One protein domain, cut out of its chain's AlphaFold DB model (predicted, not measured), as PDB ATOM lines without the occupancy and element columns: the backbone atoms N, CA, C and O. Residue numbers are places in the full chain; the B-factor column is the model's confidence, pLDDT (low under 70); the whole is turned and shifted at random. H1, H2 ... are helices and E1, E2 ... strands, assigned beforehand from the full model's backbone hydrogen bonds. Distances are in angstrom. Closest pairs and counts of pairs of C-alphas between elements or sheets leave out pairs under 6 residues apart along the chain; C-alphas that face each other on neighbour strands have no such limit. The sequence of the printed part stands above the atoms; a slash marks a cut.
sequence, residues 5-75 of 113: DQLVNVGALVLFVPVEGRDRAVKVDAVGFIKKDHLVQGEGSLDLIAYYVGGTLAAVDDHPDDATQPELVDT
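Overview. This is residues 5 to 75 of the 113 residues of an uncharacterized protein of Candidatus Rokubacteria bacterium (UniProt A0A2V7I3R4). A long hairpin, E1 and E2, makes the length of one strongly twisted sheet, with shorter E3, E4 and E5 following beside E2 and small H1 at one end. The printed part has 71 residues, mostly strand, with one named helix and five strands; the sheet's order is E1 E2 E3 E4 E5, all antiparallel. It is only just loose, close to compact, with a radius of gyration of the C-alphas of 13.6 A, and spans 45 by 26 by 19 A.

Arrangement. E1, residues 7 to 18, bends by 70 degrees at residue 10. It forms a hairpin with E2, residues 25 to 35; N 13 and O 30 are 2.8 A apart. H1, residues 36 to 41, with every O i to N i+4 pair within hydrogen-bond range, only grazes the sheet; its closest C-alpha pair with E1 is Leu 7 and Lys 36, 5.9 A. E3, residues 48 to 53, has N 50 2.8 A from O 31. E3, E4, residues 56 to 61, and E5, residues 72 to 74, form a meander, each the antiparallel neighbour of the one before; N 51 to O 59 and N 73 to O 60 are 2.8 A.

Along the chain. E1, 29.9 A long, begins at C-alpha 7 (271.877, 229.319, 198.636); E2 is 31.6 A long. E5 ends at C-alpha 74 (255.586, 223.009, 190.003).

Size, cuts and confidence. The printed part has no cut and no long link. The pLDDT is under 70 at residues 16 to 26, 43 to 44, 56 to 58 and 64 to 75.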
ATOM      1  N   ASP A   5     269.888 227.235 203.326       76.31
ATOM      2  CA  ASP A   5     271.059 227.839 203.962       76.31
ATOM      3  C   ASP A   5     272.335 227.735 203.112       76.31
ATOM      4  O   ASP A   5     273.326 228.413 203.397       76.31
ATOM      5  N   GLN A   6     272.314 226.932 202.050       80.38
ATOM      6  CA  GLN A   6     273.408 226.779 201.092       80.38
ATOM      7  C   GLN A   6     273.276 227.708 199.882       80.38
ATOM      8  O   GLN A   6     274.195 227.769 199.068       80.38
ATOM      9  N   LEU A   7     272.174 228.453 199.772       79.69
ATOM     10  CA  LEU A   7     271.877 229.319 198.636       79.69
ATOM     11  C   LEU A   7     272.150 230.790 198.952       79.69
ATOM     12  O   LEU A   7     271.930 231.272 200.064       79.69
ATOM     13  N   VAL A   8     272.612 231.515 197.940       83.06
ATOM     14  CA  VAL A   8     272.782 232.967 197.950       83.06
ATOM     15  C   VAL A   8     271.913 233.543 196.846       83.06
ATOM     16  O   VAL A   8     272.019 233.126 195.696       83.06
ATOM     17  N   ASN A   9     271.054 234.501 197.191       84.12
ATOM     18  CA  ASN A   9     270.326 235.285 196.197       84.12
ATOM     19  C   ASN A   9     271.307 236.243 195.512       84.12
ATOM     20  O   ASN A   9     271.963 237.039 196.187       84.12
ATOM     21  N   VAL A  10     271.390 236.164 194.187       83.69
ATOM     22  CA  VAL A  10     272.301 236.990 193.380       83.69
ATOM     23  C   VAL A  10     271.574 238.022 192.520       83.69
ATOM     24  O   VAL A  10     272.211 238.871 191.899       83.69
ATOM     25  N   GLY A  11     270.242 237.990 192.495       80.56
ATOM     26  CA  GLY A  11     269.438 238.942 191.748       80.56
ATOM     27  C   GLY A  11     267.960 238.574 191.697       80.56
ATOM     28  O   GLY A  11     267.567 237.418 191.850       80.56
ATOM     29  N   ALA A  12     267.134 239.584 191.433       84.31
ATOM     30  CA  ALA A  12     265.707 239.421 191.205       84.31
ATOM     31  C   ALA A  12     265.263 240.228 189.982       84.31
ATOM     32  O   ALA A  12     265.738 241.342 189.749       84.31
ATOM     33  N   LEU A  13     264.328 239.669 189.218       80.50
ATOM     34  CA  LEU A  13     263.710 240.287 188.056       80.50
ATOM     35  C   LEU A  13     262.191 240.212 188.186       80.50
ATOM     36  O   LEU A  13     261.628 239.154 188.451       80.50
ATOM     37  N   VAL A  14     261.522 241.336 187.947       77.56
ATOM     38  CA  VAL A  14     260.061 241.383 187.874       77.56
ATOM     39  C   VAL A  14     259.632 241.201 186.424       77.56
ATOM     40  O   VAL A  14     260.023 241.973 185.548       77.56
ATOM     41  N   LEU A  15     258.799 240.198 186.182       71.69
ATOM     42  CA  LEU A  15     258.191 239.891 184.897       71.69
ATOM     43  C   LEU A  15     256.687 240.164 184.964       71.69
ATOM     44  O   LEU A  15     256.034 239.896 185.970       71.69
ATOM     45  N   PHE A  16     256.122 240.668 183.872       67.25
ATOM     46  CA  PHE A  16     254.676 240.759 183.695       67.25
ATOM     47  C   PHE A  16     254.279 239.803 182.580       67.25
ATOM     48  O   PHE A  16     254.577 240.055 181.413       67.25
ATOM     49  N   VAL A  17     253.649 238.690 182.949       64.12
ATOM     50  CA  VAL A  17     253.316 237.616 182.010       64.12
ATOM     51  C   VAL A  17     251.822 237.669 181.690       64.12
ATOM     52  O   VAL A  17     251.007 237.617 182.615       64.12
ATOM     53  N   PRO A  18     251.426 237.814 180.412       54.44
ATOM     54  CA  PRO A  18     250.022 237.731 180.027       54.44
ATOM     55  C   PRO A  18     249.478 236.330 180.323       54.44
ATOM     56  O   PRO A  18     250.166 235.335 180.109       54.44
ATOM     57  N   VAL A  19     248.237 236.256 180.802       56.88
ATOM     58  CA  VAL A  19     247.541 234.986 181.039       56.88
ATOM     59  C   VAL A  19     246.523 234.784 179.930       56.88
ATOM     60  O   VAL A  19     245.716 235.673 179.658       56.88
ATOM     61  N   GLU A  20     246.555 233.616 179.294       46.53
ATOM     62  CA  GLU A  20     245.604 233.274 178.240       46.53
ATOM     63  C   GLU A  20     244.156 233.392 178.745       46.53
ATOM     64  O   GLU A  20     243.819 232.971 179.854       46.53
ATOM     65  N   GLY A  21     243.298 234.029 177.945       46.53
ATOM     66  CA  GLY A  21     241.904 234.283 178.311       46.53
ATOM     67  C   GLY A  21     241.698 235.387 179.356       46.53
ATOM     68  O   GLY A  21     240.599 235.496 179.899       46.53
ATOM     69  N   ARG A  22     242.719 236.206 179.664       49.84
ATOM     70  CA  ARG A  22     242.585 237.375 180.548       49.84
ATOM     71  C   ARG A  22     243.180 238.641 179.948       49.84
ATOM     72  O   ARG A  22     244.268 238.636 179.387       49.84
ATOM     73  N   ASP A  23     242.525 239.760 180.238       61.81
ATOM     74  CA  ASP A  23     242.978 241.095 179.823       61.81
ATOM     75  C   ASP A  23     244.110 241.654 180.701       61.81
ATOM     76  O   ASP A  23     244.583 242.772 180.492       61.81
ATOM     77  N   ARG A  24     244.527 240.919 181.740       55.56
ATOM     78  CA  ARG A  24     245.526 241.370 182.715       55.56
ATOM     79  C   ARG A  24     246.706 240.415 182.778       55.56
ATOM     80  O   ARG A  24     246.528 239.206 182.908       55.56
ATOM     81  N   ALA A  25     247.903 240.994 182.759       60.69
ATOM     82  CA  ALA A  25     249.139 240.287 183.047       60.69
ATOM     83  C   ALA A  25     249.294 240.028 184.552       60.69
ATOM     84  O   ALA A  25     248.846 240.818 185.389       60.69
ATOM     85  N   VAL A  26     249.958 238.927 184.888       67.31
ATOM     86  CA  VAL A  26     250.338 238.564 186.252       67.31
ATOM     87  C   VAL A  26     251.772 239.015 186.504       67.31
ATOM     88  O   VAL A  26     252.656 238.815 185.671       67.31
ATOM     89  N   LYS A  27     251.999 239.631 187.668       75.94
ATOM     90  CA  LYS A  27     253.340 239.946 188.165       75.94
ATOM     91  C   LYS A  27     253.997 238.663 188.673       75.94
ATOM     92  O   LYS A  27     253.465 238.027 189.583       75.94
ATOM     93  N   VAL A  28     255.143 238.327 188.098       75.00
ATOM     94  CA  VAL A  28     255.992 237.203 188.487       75.00
ATOM     95  C   VAL A  28     257.330 237.765 188.952       75.00
ATOM     96  O   VAL A  28     257.992 238.480 188.206       75.00
ATOM     97  N   ASP A  29     257.727 237.458 190.177       81.19
ATOM     98  CA  ASP A  29     259.045 237.796 190.703       81.19
ATOM     99  C   ASP A  29     259.959 236.576 190.511       81.19
ATOM    100  O   ASP A  29     259.765 235.547 191.150       81.19
ATOM    101  N   ALA A  30     260.922 236.666 189.596       82.56
ATOM    102  CA  ALA A  30     261.921 235.631 189.355       82.56
ATOM    103  C   ALA A  30     263.188 235.954 190.154       82.56
ATOM    104  O   ALA A  30     263.741 237.046 190.027       82.56
ATOM    105  N   VAL A  31     263.649 235.021 190.980       86.00
ATOM    106  CA  VAL A  31     264.784 235.208 191.887       86.00
ATOM    107  C   VAL A  31     265.846 234.167 191.578       86.00
ATOM    108  O   VAL A  31     265.578 232.973 191.676       86.00
ATOM    109  N   GLY A  32     267.039 234.622 191.200       84.94
ATOM    110  CA  GLY A  32     268.173 233.758 190.895       84.94
ATOM    111  C   GLY A  32     268.993 233.452 192.143       84.94
ATOM    112  O   GLY A  32     269.291 234.348 192.940       84.94
ATOM    113  N   PHE A  33     269.392 232.193 192.288       84.75
ATOM    114  CA  PHE A  33     270.258 231.743 193.364       84.75
ATOM    115  C   PHE A  33     271.466 230.983 192.828       84.75
ATOM    116  O   PHE A  33     271.395 230.292 191.813       84.75
ATOM    117  N   ILE A  34     272.566 231.105 193.564       84.50
ATOM    118  CA  ILE A  34     273.806 230.350 193.377       84.50
ATOM    119  C   ILE A  34     274.124 229.653 194.703       84.50
ATOM    120  O   ILE A  34     273.844 230.196 195.779       84.50
ATOM    121  N   LYS A  35     274.696 228.451 194.659       83.56
ATOM    122  CA  LYS A  35     275.209 227.785 195.853       83.56
ATOM    123  C   LYS A  35     276.454 228.509 196.368       83.56
ATOM    124  O   LYS A  35     277.280 229.018 195.614       83.56
ATOM    125  N   LYS A  36     276.619 228.568 197.689       82.69
ATOM    126  CA  LYS A  36     277.750 229.273 198.318       82.69
ATOM    127  C   LYS A  36     279.116 228.786 197.827       82.69
ATOM    128  O   LYS A  36     280.024 229.594 197.675       82.69
ATOM    129  N   ASP A  37     279.268 227.489 197.604       83.44
ATOM    130  CA  ASP A  37     280.494 226.876 197.093       83.44
ATOM    131  C   ASP A  37     280.777 227.254 195.634       83.44
ATOM    132  O   ASP A  37     281.914 227.598 195.318       83.44
ATOM    133  N   HIS A  38     279.754 227.297 194.780       81.56
ATOM    134  CA  HIS A  38     279.870 227.752 193.390       81.56
ATOM    135  C   HIS A  38     280.264 229.236 193.304       81.56
ATOM    136  O   HIS A  38     281.142 229.618 192.527       81.56
ATOM    137  N   LEU A  39     279.708 230.072 194.189       78.75
ATOM    138  CA  LEU A  39     280.084 231.485 194.292       78.75
ATOM    139  C   LEU A  39     281.563 231.665 194.675       78.75
ATOM    140  O   LEU A  39     282.245 232.524 194.121       78.75
ATOM    141  N   VAL A  40     282.076 230.852 195.607       77.88
ATOM    142  CA  VAL A  40     283.493 230.880 196.023       77.88
ATOM    143  C   VAL A  40     284.420 230.413 194.897       77.88
ATOM    144  O   VAL A  40     285.542 230.904 194.785       77.88
ATOM    145  N   GLN A  41     283.951 229.499 194.050       76.06
ATOM    146  CA  GLN A  41     284.684 229.006 192.881       76.06
ATOM    147  C   GLN A  41     284.638 229.974 191.687       76.06
ATOM    148  O   GLN A  41     285.375 229.786 190.720       76.06
ATOM    149  N   GLY A  42     283.832 231.040 191.768       72.50
ATOM    150  CA  GLY A  42     283.677 232.023 190.698       72.50
ATOM    151  C   GLY A  42     282.853 231.514 189.516       72.50
ATOM    152  O   GLY A  42     282.979 232.053 188.416       72.50
ATOM    153  N   GLU A  43     282.021 230.488 189.719       69.00
ATOM    154  CA  GLU A  43     281.086 230.034 188.693       69.00
ATOM    155  C   GLU A  43     280.019 231.111 188.447       69.00
ATOM    156  O   GLU A  43     279.402 231.639 189.372       69.00
ATOM    157  N   GLY A  44     279.846 231.486 187.176       67.00
ATOM    158  CA  GLY A  44     278.924 232.546 186.751       67.00
ATOM    159  C   GLY A  44     277.520 232.059 186.380       67.00
ATOM    160  O   GLY A  44     276.706 232.869 185.939       67.00
ATOM    161  N   SER A  45     277.260 230.757 186.499       76.69
ATOM    162  CA  SER A  45     275.976 230.115 186.207       76.69
ATOM    163  C   SER A  45     275.038 230.184 187.405       76.69
ATOM    164  O   SER A  45     275.468 230.099 188.556       76.69
ATOM    165  N   LEU A  46     273.741 230.328 187.133       80.06
ATOM    166  CA  LEU A  46     272.733 230.225 188.181       80.06
ATOM    167  C   LEU A  46     272.519 228.751 188.516       80.06
ATOM    168  O   LEU A  46     272.382 227.921 187.625       80.06
ATOM    169  N   ASP A  47     272.439 228.435 189.804       80.50
ATOM    170  CA  ASP A  47     272.095 227.082 190.239       80.50
ATOM    171  C   ASP A  47     270.594 226.835 190.203       80.50
ATOM    172  O   ASP A  47     270.163 225.706 190.008       80.50
ATOM    173  N   LEU A  48     269.795 227.873 190.450       79.38
ATOM    174  CA  LEU A  48     268.342 227.792 190.355       79.38
ATOM    175  C   LEU A  48     267.690 229.169 190.239       79.38
ATOM    176  O   LEU A  48     268.231 230.182 190.689       79.38
ATOM    177  N   ILE A  49     266.480 229.188 189.692       81.62
ATOM    178  CA  ILE A  49     265.588 230.346 189.670       81.62
ATOM    179  C   ILE A  49     264.274 229.965 190.345       81.62
ATOM    180  O   ILE A  49     263.601 229.028 189.933       81.62
ATOM    181  N   ALA A  50     263.875 230.722 191.363       81.00
ATOM    182  CA  ALA A  50     262.562 230.598 191.983       81.00
ATOM    183  C   ALA A  50     261.606 231.656 191.423       81.00
ATOM    184  O   ALA A  50     261.943 232.839 191.374       81.00
ATOM    185  N   TYR A  51     260.402 231.245 191.043       78.38
ATOM    186  CA  TYR A  51     259.365 232.125 190.514       78.38
ATOM    187  C   TYR A  51     258.257 232.298 191.544       78.38
ATOM    188  O   TYR A  51     257.629 231.326 191.963       78.38
ATOM    189  N   TYR A  52     257.979 233.543 191.917       75.19
ATOM    190  CA  TYR A  52     256.923 233.899 192.854       75.19
ATOM    191  C   TYR A  52     255.795 234.636 192.142       75.19
ATOM    192  O   TYR A  52     256.033 235.543 191.348       75.19
ATOM    193  N   VAL A  53     254.553 234.300 192.475       73.56
ATOM    194  CA  VAL A  53     253.356 235.007 192.005       73.56
ATOM    195  C   VAL A  53     252.623 235.550 193.220       73.56
ATOM    196  O   VAL A  53     252.246 234.798 194.112       73.56
ATOM    197  N   GLY A  54     252.453 236.872 193.299       71.19
ATOM    198  CA  GLY A  54     251.802 237.496 194.459       71.19
ATOM    199  C   GLY A  54     252.506 237.217 195.798       71.19
ATOM    200  O   GLY A  54     251.843 237.188 196.830       71.19
ATOM    201  N   GLY A  55     253.826 236.992 195.781       70.06
ATOM    202  CA  GLY A  55     254.635 236.711 196.975       70.06
ATOM    203  C   GLY A  55     254.718 235.239 197.390       70.06
ATOM    204  O   GLY A  55     255.422 234.925 198.345       70.06
ATOM    205  N   THR A  56     254.062 234.328 196.672       69.25
ATOM    206  CA  THR A  56     254.085 232.891 196.980       69.25
ATOM    207  C   THR A  56     254.836 232.133 195.888       69.25
ATOM    208  O   THR A  56     254.743 232.479 194.710       69.25
ATOM    209  N   LEU A  57     255.608 231.117 196.280       69.81
ATOM    210  CA  LEU A  57     256.417 230.318 195.362       69.81
ATOM    211  C   LEU A  57     255.514 229.506 194.425       69.81
ATOM    212  O   LEU A  57     254.698 228.712 194.888       69.81
ATOM    213  N   ALA A  58     255.661 229.726 193.123       69.81
ATOM    214  CA  ALA A  58     254.884 229.065 192.081       69.81
ATOM    215  C   ALA A  58     255.679 227.953 191.384       69.81
ATOM    216  O   ALA A  58     255.116 226.904 191.085       69.81
ATOM    217  N   ALA A  59     256.971 228.174 191.128       72.94
ATOM    218  CA  ALA A  59     257.830 227.189 190.478       72.94
ATOM    219  C   ALA A  59     259.306 227.408 190.817       72.94
ATOM    220  O   ALA A  59     259.708 228.508 191.208       72.94
ATOM    221  N   VAL A  60     260.116 226.373 190.603       72.50
ATOM    222  CA  VAL A  60     261.580 226.450 190.634       72.50
ATOM    223  C   VAL A  60     262.142 225.832 189.361       72.50
ATOM    224  O   VAL A  60     261.731 224.742 188.989       72.50
ATOM    225  N   ASP A  61     263.061 226.534 188.708       76.12
ATOM    226  CA  ASP A  61     263.918 226.016 187.641       76.12
ATOM    227  C   ASP A  61     265.280 225.700 188.255       76.12
ATOM    228  O   ASP A  61     265.954 226.612 188.736       76.12
ATOM    229  N   ASP A  62     265.649 224.426 188.328       75.12
ATOM    230  CA  ASP A  62     266.899 223.960 188.932       75.12
ATOM    231  C   ASP A  62     268.017 223.695 187.909       75.12
ATOM    232  O   ASP A  62     269.110 223.287 188.297       75.12
ATOM    233  N   HIS A  63     267.769 223.979 186.625       72.12
ATOM    234  CA  HIS A  63     268.757 223.901 185.547       72.12
ATOM    235  C   HIS A  63     268.615 225.101 184.588       72.12
ATOM    236  O   HIS A  63     268.451 224.919 183.377       72.12
ATOM    237  N   PRO A  64     268.718 226.350 185.087       69.25
ATOM    238  CA  PRO A  64     268.375 227.547 184.313       69.25
ATOM    239  C   PRO A  64     269.263 227.775 183.079       69.25
ATOM    240  O   PRO A  64     268.857 228.465 182.139       69.25
ATOM    241  N   ASP A  65     270.462 227.190 183.062       69.94
ATOM    242  CA  ASP A  65     271.404 227.269 181.943       69.94
ATOM    243  C   ASP A  65     271.270 226.098 180.946       69.94
ATOM    244  O   ASP A  65     271.823 226.163 179.843       69.94
ATOM    245  N   ASP A  66     270.495 225.054 181.268       65.00
ATOM    246  CA  ASP A  66     270.237 223.939 180.359       65.00
ATOM    247  C   ASP A  66     268.942 224.162 179.568       65.00
ATOM    248  O   ASP A  66     267.814 223.884 179.985       65.00
ATOM    249  N   ALA A  67     269.113 224.620 178.327       58.09
ATOM    250  CA  ALA A  67     267.996 224.823 177.424       58.09
ATOM    251  C   ALA A  67     267.232 223.518 177.089       58.09
ATOM    252  O   ALA A  67     266.105 223.573 176.603       58.09
ATOM    253  N   THR A  68     267.783 222.339 177.332       51.06
ATOM    254  CA  THR A  68     267.126 221.054 177.063       51.06
ATOM    255  C   THR A  68     266.406 220.471 178.276       51.06
ATOM    256  O   THR A  68     265.548 219.610 178.092       51.06
ATOM    257  N   GLN A  69     266.671 220.999 179.476       50.19
ATOM    258  CA  GLN A  69     266.113 220.517 180.743       50.19
ATOM    259  C   GLN A  69     265.428 221.630 181.557       50.19
ATOM    260  O   GLN A  69     265.790 221.849 182.708       50.19
ATOM    261  N   PRO A  70     264.421 222.350 181.019       49.75
ATOM    262  CA  PRO A  70     263.615 223.239 181.846       49.75
ATOM    263  C   PRO A  70     262.645 222.400 182.692       49.75
ATOM    264  O   PRO A  70     261.441 222.376 182.426       49.75
ATOM    265  N   GLU A  71     263.151 221.662 183.679       49.06
ATOM    266  CA  GLU A  71     262.301 221.031 184.684       49.06
ATOM    267  C   GLU A  71     261.842 222.114 185.664       49.06
ATOM    268  O   GLU A  71     262.404 222.333 186.730       49.06
ATOM    269  N   LEU A  72     260.790 222.838 185.275       52.59
ATOM    270  CA  LEU A  72     260.050 223.665 186.216       52.59
ATOM    271  C   LEU A  72     259.359 222.731 187.210       52.59
ATOM    272  O   LEU A  72     258.342 222.110 186.896       52.59
ATOM    273  N   VAL A  73     259.904 222.642 188.417       48.19
ATOM    274  CA  VAL A  73     259.250 221.957 189.526       48.19
ATOM    275  C   VAL A  73     258.056 222.815 189.940       48.19
ATOM    276  O   VAL A  73     258.222 223.863 190.567       48.19
ATOM    277  N   ASP A  74     256.846 222.403 189.550       52.06
ATOM    278  CA  ASP A  74     255.586 223.009 190.003       52.06
ATOM    279  C   ASP A  74     255.427 222.737 191.503       52.06
ATOM    280  O   ASP A  74     255.065 221.638 191.930       52.06
ATOM    281  N   THR A  75     255.742 223.743 192.320       43.88
ATOM    282  CA  THR A  75     255.665 223.655 193.784       43.88
ATOM    283  C   THR A  75     254.265 223.958 194.320       43.88
ATOM    284  O   THR A  75     254.069 223.993 195.535       43.88
TER     285      THR A  75